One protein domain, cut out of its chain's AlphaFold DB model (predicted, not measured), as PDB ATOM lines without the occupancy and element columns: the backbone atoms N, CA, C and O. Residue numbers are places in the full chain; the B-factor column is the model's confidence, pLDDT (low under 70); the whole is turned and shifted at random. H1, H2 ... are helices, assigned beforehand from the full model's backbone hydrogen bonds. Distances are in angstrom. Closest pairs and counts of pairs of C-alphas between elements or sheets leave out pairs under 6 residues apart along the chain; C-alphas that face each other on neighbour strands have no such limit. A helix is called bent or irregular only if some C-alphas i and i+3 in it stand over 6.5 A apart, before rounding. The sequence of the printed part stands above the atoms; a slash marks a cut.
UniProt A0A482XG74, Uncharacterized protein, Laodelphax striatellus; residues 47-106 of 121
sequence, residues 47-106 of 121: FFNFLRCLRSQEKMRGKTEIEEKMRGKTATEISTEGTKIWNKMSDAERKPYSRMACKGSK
ATOM      1  N   PHE A  47      31.786 -23.503  10.287       83.75
ATOM      2  CA  PHE A  47      31.821 -24.237   9.023       83.75
ATOM      3  C   PHE A  47      33.226 -24.270   8.408       83.75
ATOM      4  O   PHE A  47      33.704 -25.318   7.984       83.75
ATOM      5  N   PHE A  48      33.953 -23.146   8.422       82.38
ATOM      6  CA  PHE A  48      35.328 -23.123   7.909       82.38
ATOM      7  C   PHE A  48      36.285 -23.957   8.768       82.38
ATOM      8  O   PHE A  48      37.238 -24.525   8.234       82.38
ATOM      9  N   ASN A  49      36.027 -24.075  10.074       82.19
ATOM     10  CA  ASN A  49      36.781 -24.984  10.939       82.19
ATOM     11  C   ASN A  49      36.479 -26.448  10.606       82.19
ATOM     12  O   ASN A  49      37.407 -27.252  10.542       82.19
ATOM     13  N   PHE A  50      35.218 -26.775  10.326       82.94
ATOM     14  CA  PHE A  50      34.817 -28.096   9.853       82.94
ATOM     15  C   PHE A  50      35.469 -28.461   8.514       82.94
ATOM     16  O   PHE A  50      36.128 -29.494   8.423       82.94
ATOM     17  N   LEU A  51      35.404 -27.582   7.507       82.50
ATOM     18  CA  LEU A  51      36.079 -27.801   6.220       82.50
ATOM     19  C   LEU A  51      37.599 -27.945   6.370       82.50
ATOM     20  O   LEU A  51      38.239 -28.647   5.588       82.50
ATOM     21  N   ARG A  52      38.197 -27.262   7.351       79.94
ATOM     22  CA  ARG A  52      39.621 -27.410   7.663       79.94
ATOM     23  C   ARG A  52      39.911 -28.778   8.271       79.94
ATOM     24  O   ARG A  52      40.878 -29.401   7.855       79.94
ATOM     25  N   CYS A  53      39.077 -29.263   9.189       77.00
ATOM     26  CA  CYS A  53      39.187 -30.622   9.725       77.00
ATOM     27  C   CYS A  53      39.008 -31.684   8.630       77.00
ATOM     28  O   CYS A  53      39.825 -32.596   8.560       77.00
ATOM     29  N   LEU A  54      38.036 -31.511   7.723       76.56
ATOM     30  CA  LEU A  54      37.855 -32.388   6.559       76.56
ATOM     31  C   LEU A  54      39.075 -32.409   5.631       76.56
ATOM     32  O   LEU A  54      39.417 -33.458   5.097       76.56
ATOM     33  N   ARG A  55      39.733 -31.260   5.430       74.38
ATOM     34  CA  ARG A  55      40.961 -31.168   4.622       74.38
ATOM     35  C   ARG A  55      42.198 -31.690   5.335       74.38
ATOM     36  O   ARG A  55      43.132 -32.119   4.672       74.38
ATOM     37  N   SER A  56      42.244 -31.560   6.657       66.94
ATOM     38  CA  SER A  56      43.454 -31.853   7.413       66.94
ATOM     39  C   SER A  56      43.674 -33.346   7.604       66.94
ATOM     40  O   SER A  56      44.820 -33.667   7.855       66.94
ATOM     41  N   GLN A  57      42.637 -34.199   7.511       60.41
ATOM     42  CA  GLN A  57      42.620 -35.687   7.515       60.41
ATOM     43  C   GLN A  57      43.600 -36.452   8.442       60.41
ATOM     44  O   GLN A  57      43.662 -37.672   8.400       60.41
ATOM     45  N   GLU A  58      44.335 -35.787   9.330       49.41
ATOM     46  CA  GLU A  58      45.462 -36.389  10.050       49.41
ATOM     47  C   GLU A  58      45.042 -36.972  11.407       49.41
ATOM     48  O   GLU A  58      45.817 -37.680  12.038       49.41
ATOM     49  N   LYS A  59      43.817 -36.691  11.884       47.47
ATOM     50  CA  LYS A  59      43.400 -37.044  13.258       47.47
ATOM     51  C   LYS A  59      42.009 -37.662  13.416       47.47
ATOM     52  O   LYS A  59      41.657 -38.030  14.529       47.47
ATOM     53  N   MET A  60      41.228 -37.829  12.349       49.06
ATOM     54  CA  MET A  60      39.942 -38.544  12.412       49.06
ATOM     55  C   MET A  60      40.160 -40.037  12.130       49.06
ATOM     56  O   MET A  60      39.530 -40.621  11.267       49.06
ATOM     57  N   ARG A  61      41.087 -40.692  12.840       42.50
ATOM     58  CA  ARG A  61      41.229 -42.148  12.710       42.50
ATOM     59  C   ARG A  61      39.946 -42.818  13.207       42.50
ATOM     60  O   ARG A  61      39.737 -42.911  14.411       42.50
ATOM     61  N   GLY A  62      39.110 -43.287  12.278       49.44
ATOM     62  CA  GLY A  62      38.090 -44.295  12.570       49.44
ATOM     63  C   GLY A  62      36.630 -43.933  12.298       49.44
ATOM     64  O   GLY A  62      35.771 -44.533  12.939       49.44
ATOM     65  N   LYS A  63      36.299 -43.017  11.372       51.81
ATOM     66  CA  LYS A  63      34.895 -42.844  10.939       51.81
ATOM     67  C   LYS A  63      34.711 -42.913   9.417       51.81
ATOM     68  O   LYS A  63      34.589 -41.903   8.735       51.81
ATOM     69  N   THR A  64      34.587 -44.159   8.950       59.62
ATOM     70  CA  THR A  64      33.461 -44.670   8.131       59.62
ATOM     71  C   THR A  64      33.022 -43.832   6.916       59.62
ATOM     72  O   THR A  64      32.338 -42.822   7.066       59.62
ATOM     73  N   GLU A  65      33.347 -44.324   5.710       56.97
ATOM     74  CA  GLU A  65      32.844 -43.976   4.356       56.97
ATOM     75  C   GLU A  65      33.014 -42.537   3.838       56.97
ATOM     76  O   GLU A  65      33.291 -42.327   2.655       56.97
ATOM     77  N   ILE A  66      32.843 -41.525   4.684       62.62
ATOM     78  CA  ILE A  66      32.958 -40.120   4.283       62.62
ATOM     79  C   ILE A  66      34.423 -39.782   3.993       62.62
ATOM     80  O   ILE A  66      34.707 -39.058   3.043       62.62
ATOM     81  N   GLU A  67      35.357 -40.332   4.766       61.12
ATOM     82  CA  GLU A  67      36.792 -40.090   4.599       61.12
ATOM     83  C   GLU A  67      37.318 -40.617   3.263       61.12
ATOM     84  O   GLU A  67      38.001 -39.888   2.542       61.12
ATOM     85  N   GLU A  68      36.929 -41.836   2.888       62.88
ATOM     86  CA  GLU A  68      37.297 -42.438   1.606       62.88
ATOM     87  C   GLU A  68      36.736 -41.620   0.439       62.88
ATOM     88  O   GLU A  68      37.455 -41.299  -0.506       62.88
ATOM     89  N   LYS A  69      35.488 -41.149   0.567       63.84
ATOM     90  CA  LYS A  69      34.860 -40.268  -0.423       63.84
ATOM     91  C   LYS A  69      35.525 -38.901  -0.532       63.84
ATOM     92  O   LYS A  69      35.309 -38.250  -1.548       63.84
ATOM     93  N   MET A  70      36.255 -38.415   0.472       66.88
ATOM     94  CA  MET A  70      36.894 -37.088   0.436       66.88
ATOM     95  C   MET A  70      38.397 -37.133   0.168       66.88
ATOM     96  O   MET A  70      39.001 -36.090  -0.097       66.88
ATOM     97  N   ARG A  71      39.017 -38.311   0.228       64.69
ATOM     98  CA  ARG A  71      40.446 -38.495  -0.025       64.69
ATOM     99  C   ARG A  71      40.754 -38.247  -1.506       64.69
ATOM    100  O   ARG A  71      40.179 -38.876  -2.381       64.69
ATOM    101  N   GLY A  72      41.658 -37.308  -1.786       67.94
ATOM    102  CA  GLY A  72      42.061 -36.955  -3.157       67.94
ATOM    103  C   GLY A  72      41.152 -35.948  -3.873       67.94
ATOM    104  O   GLY A  72      41.485 -35.528  -4.977       67.94
ATOM    105  N   LYS A  73      40.054 -35.505  -3.247       74.06
ATOM    106  CA  LYS A  73      39.196 -34.451  -3.803       74.06
ATOM    107  C   LYS A  73      39.853 -33.077  -3.721       74.06
ATOM    108  O   LYS A  73      40.567 -32.748  -2.769       74.06
ATOM    109  N   THR A  74      39.566 -32.241  -4.710       79.31
ATOM    110  CA  THR A  74      40.023 -30.850  -4.748       79.31
ATOM    111  C   THR A  74      39.363 -30.014  -3.649       79.31
ATOM    112  O   THR A  74      38.302 -30.346  -3.116       79.31
ATOM    113  N   ALA A  75      39.967 -28.872  -3.302       76.00
ATOM    114  CA  ALA A  75      39.421 -27.978  -2.277       76.00
ATOM    115  C   ALA A  75      37.984 -27.515  -2.585       76.00
ATOM    116  O   ALA A  75      37.199 -27.299  -1.659       76.00
ATOM    117  N   THR A  76      37.643 -27.385  -3.869       78.38
ATOM    118  CA  THR A  76      36.309 -27.007  -4.341       78.38
ATOM    119  C   THR A  76      35.299 -28.121  -4.077       78.38
ATOM    120  O   THR A  76      34.255 -27.862  -3.485       78.38
ATOM    121  N   GLU A  77      35.635 -29.365  -4.415       79.19
ATOM    122  CA  GLU A  77      34.778 -30.534  -4.175       79.19
ATOM    123  C   GLU A  77      34.589 -30.820  -2.682       79.19
ATOM    124  O   GLU A  77      33.492 -31.143  -2.232       79.19
ATOM    125  N   ILE A  78      35.638 -30.633  -1.879       80.06
ATOM    126  CA  ILE A  78      35.528 -30.727  -0.418       80.06
ATOM    127  C   ILE A  78      34.588 -29.640   0.119       80.06
ATOM    128  O   ILE A  78      33.867 -29.873   1.086       80.06
ATOM    129  N   SER A  79      34.560 -28.454  -0.494       80.62
ATOM    130  CA  SER A  79      33.644 -27.387  -0.087       80.62
ATOM    131  C   SER A  79      32.193 -27.714  -0.444       80.62
ATOM    132  O   SER A  79      31.302 -27.498   0.381       80.62
ATOM    133  N   THR A  80      31.935 -28.241  -1.643       84.44
ATOM    134  CA  THR A  80      30.574 -28.590  -2.076       84.44
ATOM    135  C   THR A  80      30.020 -29.762  -1.271       84.44
ATOM    136  O   THR A  80      28.929 -29.665  -0.706       84.44
ATOM    137  N   GLU A  81      30.791 -30.834  -1.122       82.06
ATOM    138  CA  GLU A  81      30.390 -31.991  -0.324       82.06
ATOM    139  C   GLU A  81      30.367 -31.684   1.176       82.06
ATOM    140  O   GLU A  81      29.432 -32.063   1.883       82.06
ATOM    141  N   GLY A  82      31.338 -30.915   1.668       83.75
ATOM    142  CA  GLY A  82      31.361 -30.443   3.047       83.75
ATOM    143  C   GLY A  82      30.123 -29.616   3.391       83.75
ATOM    144  O   GLY A  82      29.596 -29.744   4.491       83.75
ATOM    145  N   THR A  83      29.583 -28.839   2.449       86.00
ATOM    146  CA  THR A  83      28.315 -28.116   2.658       86.00
ATOM    147  C   THR A  83      27.147 -29.083   2.864       86.00
ATOM    148  O   THR A  83      26.354 -28.910   3.790       86.00
ATOM    149  N   LYS A  84      27.062 -30.147   2.053       86.00
ATOM    150  CA  LYS A  84      26.015 -31.175   2.186       86.00
ATOM    151  C   LYS A  84      26.103 -31.897   3.532       86.00
ATOM    152  O   LYS A  84      25.079 -32.087   4.185       86.00
ATOM    153  N   ILE A  85      27.311 -32.269   3.959       83.81
ATOM    154  CA  ILE A  85      27.535 -32.941   5.249       83.81
ATOM    155  C   ILE A  85      27.224 -31.987   6.403       83.81
ATOM    156  O   ILE A  85      26.534 -32.372   7.339       83.81
ATOM    157  N   TRP A  86      27.670 -30.731   6.323       83.62
ATOM    158  CA  TRP A  86      27.382 -29.719   7.338       83.62
ATOM    159  C   TRP A  86      25.884 -29.540   7.555       83.62
ATOM    160  O   TRP A  86      25.443 -29.529   8.701       83.62
ATOM    161  N   ASN A  87      25.098 -29.477   6.479       83.94
ATOM    162  CA  ASN A  87      23.645 -29.344   6.562       83.94
ATOM    163  C   ASN A  87      22.960 -30.585   7.155       83.94
ATOM    164  O   ASN A  87      21.972 -30.428   7.864       83.94
ATOM    165  N   LYS A  88      23.502 -31.785   6.911       83.56
ATOM    166  CA  LYS A  88      22.996 -33.051   7.472       83.56
ATOM    167  C   LYS A  88      23.450 -33.320   8.911       83.56
ATOM    168  O   LYS A  88      22.793 -34.088   9.603       83.56
ATOM    169  N   MET A  89      24.555 -32.717   9.348       79.75
ATOM    170  CA  MET A  89      25.074 -32.873  10.707       79.75
ATOM    171  C   MET A  89      24.101 -32.331  11.750       79.75
ATOM    172  O   MET A  89      23.554 -31.234  11.595       79.75
ATOM    173  N   SER A  90      23.981 -33.069  12.850       80.69
ATOM    174  CA  SER A  90      23.218 -32.641  14.020       80.69
ATOM    175  C   SER A  90      23.936 -31.517  14.776       80.69
ATOM    176  O   SER A  90      25.162 -31.376  14.720       80.69
ATOM    177  N   ASP A  91      23.190 -30.724  15.546       77.94
ATOM    178  CA  ASP A  91      23.745 -29.648  16.377       77.94
ATOM    179  C   ASP A  91      24.799 -30.157  17.377       77.94
ATOM    180  O   ASP A  91      25.783 -29.468  17.666       77.94
ATOM    181  N   ALA A  92      24.663 -31.406  17.837       75.56
ATOM    182  CA  ALA A  92      25.659 -32.070  18.677       75.56
ATOM    183  C   ALA A  92      27.022 -32.227  17.971       75.56
ATOM    184  O   ALA A  92      28.066 -32.018  18.591       75.56
ATOM    185  N   GLU A  93      27.021 -32.516  16.667       76.56
ATOM    186  CA  GLU A  93      28.228 -32.688  15.848       76.56
ATOM    187  C   GLU A  93      28.836 -31.341  15.436       76.56
ATOM    188  O   GLU A  93      30.052 -31.209  15.284       76.56
ATOM    189  N   ARG A  94      28.007 -30.294  15.334       80.31
ATOM    190  CA  ARG A  94      28.458 -28.917  15.070       80.31
ATOM    191  C   ARG A  94      29.057 -28.236  16.304       80.31
ATOM    192  O   ARG A  94      29.911 -27.351  16.170       80.31
ATOM    193  N   LYS A  95      28.646 -28.646  17.508       78.31
ATOM    194  CA  LYS A  95      29.080 -28.099  18.808       78.31
ATOM    195  C   LYS A  95      30.603 -27.954  18.976       78.31
ATOM    196  O   LYS A  95      31.026 -26.867  19.388       78.31
ATOM    197  N   PRO A  96      31.457 -28.947  18.653       79.56
ATOM    198  CA  PRO A  96      32.911 -28.782  18.744       79.56
ATOM    199  C   PRO A  96      33.439 -27.673  17.820       79.56
ATOM    200  O   PRO A  96      34.262 -26.854  18.238       79.56
ATOM    201  N   TYR A  97      32.919 -27.570  16.595       82.69
ATOM    202  CA  TYR A  97      33.322 -26.535  15.639       82.69
ATOM    203  C   TYR A  97      32.843 -25.138  16.048       82.69
ATOM    204  O   TYR A  97      33.579 -24.160  15.880       82.69
ATOM    205  N   SER A  98      31.651 -25.054  16.645       77.94
ATOM    206  CA  SER A  98      31.108 -23.833  17.251       77.94
ATOM    207  C   SER A  98      31.953 -23.353  18.435       77.94
ATOM    208  O   SER A  98      32.334 -22.182  18.505       77.94
ATOM    209  N   ARG A  99      32.377 -24.269  19.316       77.94
ATOM    210  CA  ARG A  99      33.299 -23.951  20.419       77.94
ATOM    211  C   ARG A  99      34.654 -23.447  19.914       77.94
ATOM    212  O   ARG A  99      35.162 -22.458  20.444       77.94
ATOM    213  N   MET A 100      35.219 -24.063  18.872       74.81
ATOM    214  CA  MET A 100      36.452 -23.569  18.237       74.81
ATOM    215  C   MET A 100      36.272 -22.164  17.649       74.81
ATOM    216  O   MET A 100      37.109 -21.289  17.867       74.81
ATOM    217  N   ALA A 101      35.153 -21.922  16.965       77.88
ATOM    218  CA  ALA A 101      34.829 -20.616  16.400       77.88
ATOM    219  C   ALA A 101      34.711 -19.517  17.469       77.88
ATOM    220  O   ALA A 101      35.264 -18.428  17.296       77.88
ATOM    221  N   CYS A 102      34.079 -19.829  18.603       72.12
ATOM    222  CA  CYS A 102      33.965 -18.927  19.749       72.12
ATOM    223  C   CYS A 102      35.334 -18.607  20.382       72.12
ATOM    224  O   CYS A 102      35.621 -17.461  20.734       72.12
ATOM    225  N   LYS A 103      36.239 -19.590  20.478       68.06
ATOM    226  CA  LYS A 103      37.615 -19.343  20.946       68.06
ATOM    227  C   LYS A 103      38.382 -18.420  19.986       68.06
ATOM    228  O   LYS A 103      39.062 -17.502  20.435       68.06
ATOM    229  N   GLY A 104      38.198 -18.579  18.672       59.69
ATOM    230  CA  GLY A 104      38.782 -17.691  17.656       59.69
ATOM    231  C   GLY A 104      38.173 -16.278  17.610       59.69
ATOM    232  O   GLY A 104      38.825 -15.326  17.166       59.69
ATOM    233  N   SER A 105      36.928 -16.093  18.069       57.56
ATOM    234  CA  SER A 105      36.288 -14.769  18.107       57.56
ATOM    235  C   SER A 105      36.794 -13.890  19.245       57.56
ATOM    236  O   SER A 105      36.831 -12.672  19.073       57.56
ATOM    237  N   LYS A 106      37.249 -14.493  20.350       55.44
ATOM    238  CA  LYS A 106      37.825 -13.787  21.505       55.44
ATOM    239  C   LYS A 106      39.227 -13.216  21.251       55.44
ATOM    240  O   LYS A 106      39.709 -12.430  22.056       55.44
TER     241      LYS A 106
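Overview. This is residues 47 to 106 of the 121 residues of an uncharacterized protein of Laodelphax striatellus (UniProt A0A482XG74). Four helices make a small bow: H1 sits in the middle, H3 crosses it steeply, H4 packs across it with residues 97 to 101, and short H2 is near H1 and H3. The loop of residues 58 to 65 sticks out. The printed part has 60 residues with four named helices, H1, H2, H3 and H4 in chain order, and no named strand; its class is all helix. It is compact, with a radius of gyration of the C-alphas of 11.7 A, and only just elongated, spanning 34 by 22 by 21 A.

Along the chain. Find C-alpha 47 at (31.821, -24.237, 9.023); from there H1 runs through residues 47 to 56, 14.0 A long. H2 follows at residues 66 to 70. Go on to C-alpha 75 at (39.421, -27.978, -2.277), where H3 begins; it takes residues 75 to 88 and is 19.8 A long. H4, residues 91 to 105, is 19.5 A long and ends at C-alpha 105, (36.288, -14.769, 18.107). H4 is irregular, but only just: C-alphas 93 and 96 are 6.8 A apart.

Arrangement. Look first at H1 and H3, which touch at a steep tilt of 56 degrees, opposite ways; their closest C-alphas, of Leu 51 and Gly 82, are 6.3 A apart. H1 and H4 touch about perpendicular, at 82 degrees, closest at the C-alphas of Asn 49 and Tyr 97, 6.0 A. H2 and H3 are close but not clearly touching, with the closest C-alphas, of Met 70 and Ile 78, 6.6 A apart. H2 and H4 are apart. In H1, H2 and H3 every O i to N i+4 pair is within hydrogen-bond range; in H4, 9 of 11 are.

Size, cuts and confidence. The C-alphas farthest apart, of Glu 65 and Lys 106, are 35.1 A apart. The printed part has no cut and no long link. Confidence is under 70 at residues 56 to 72 and 103 to 106.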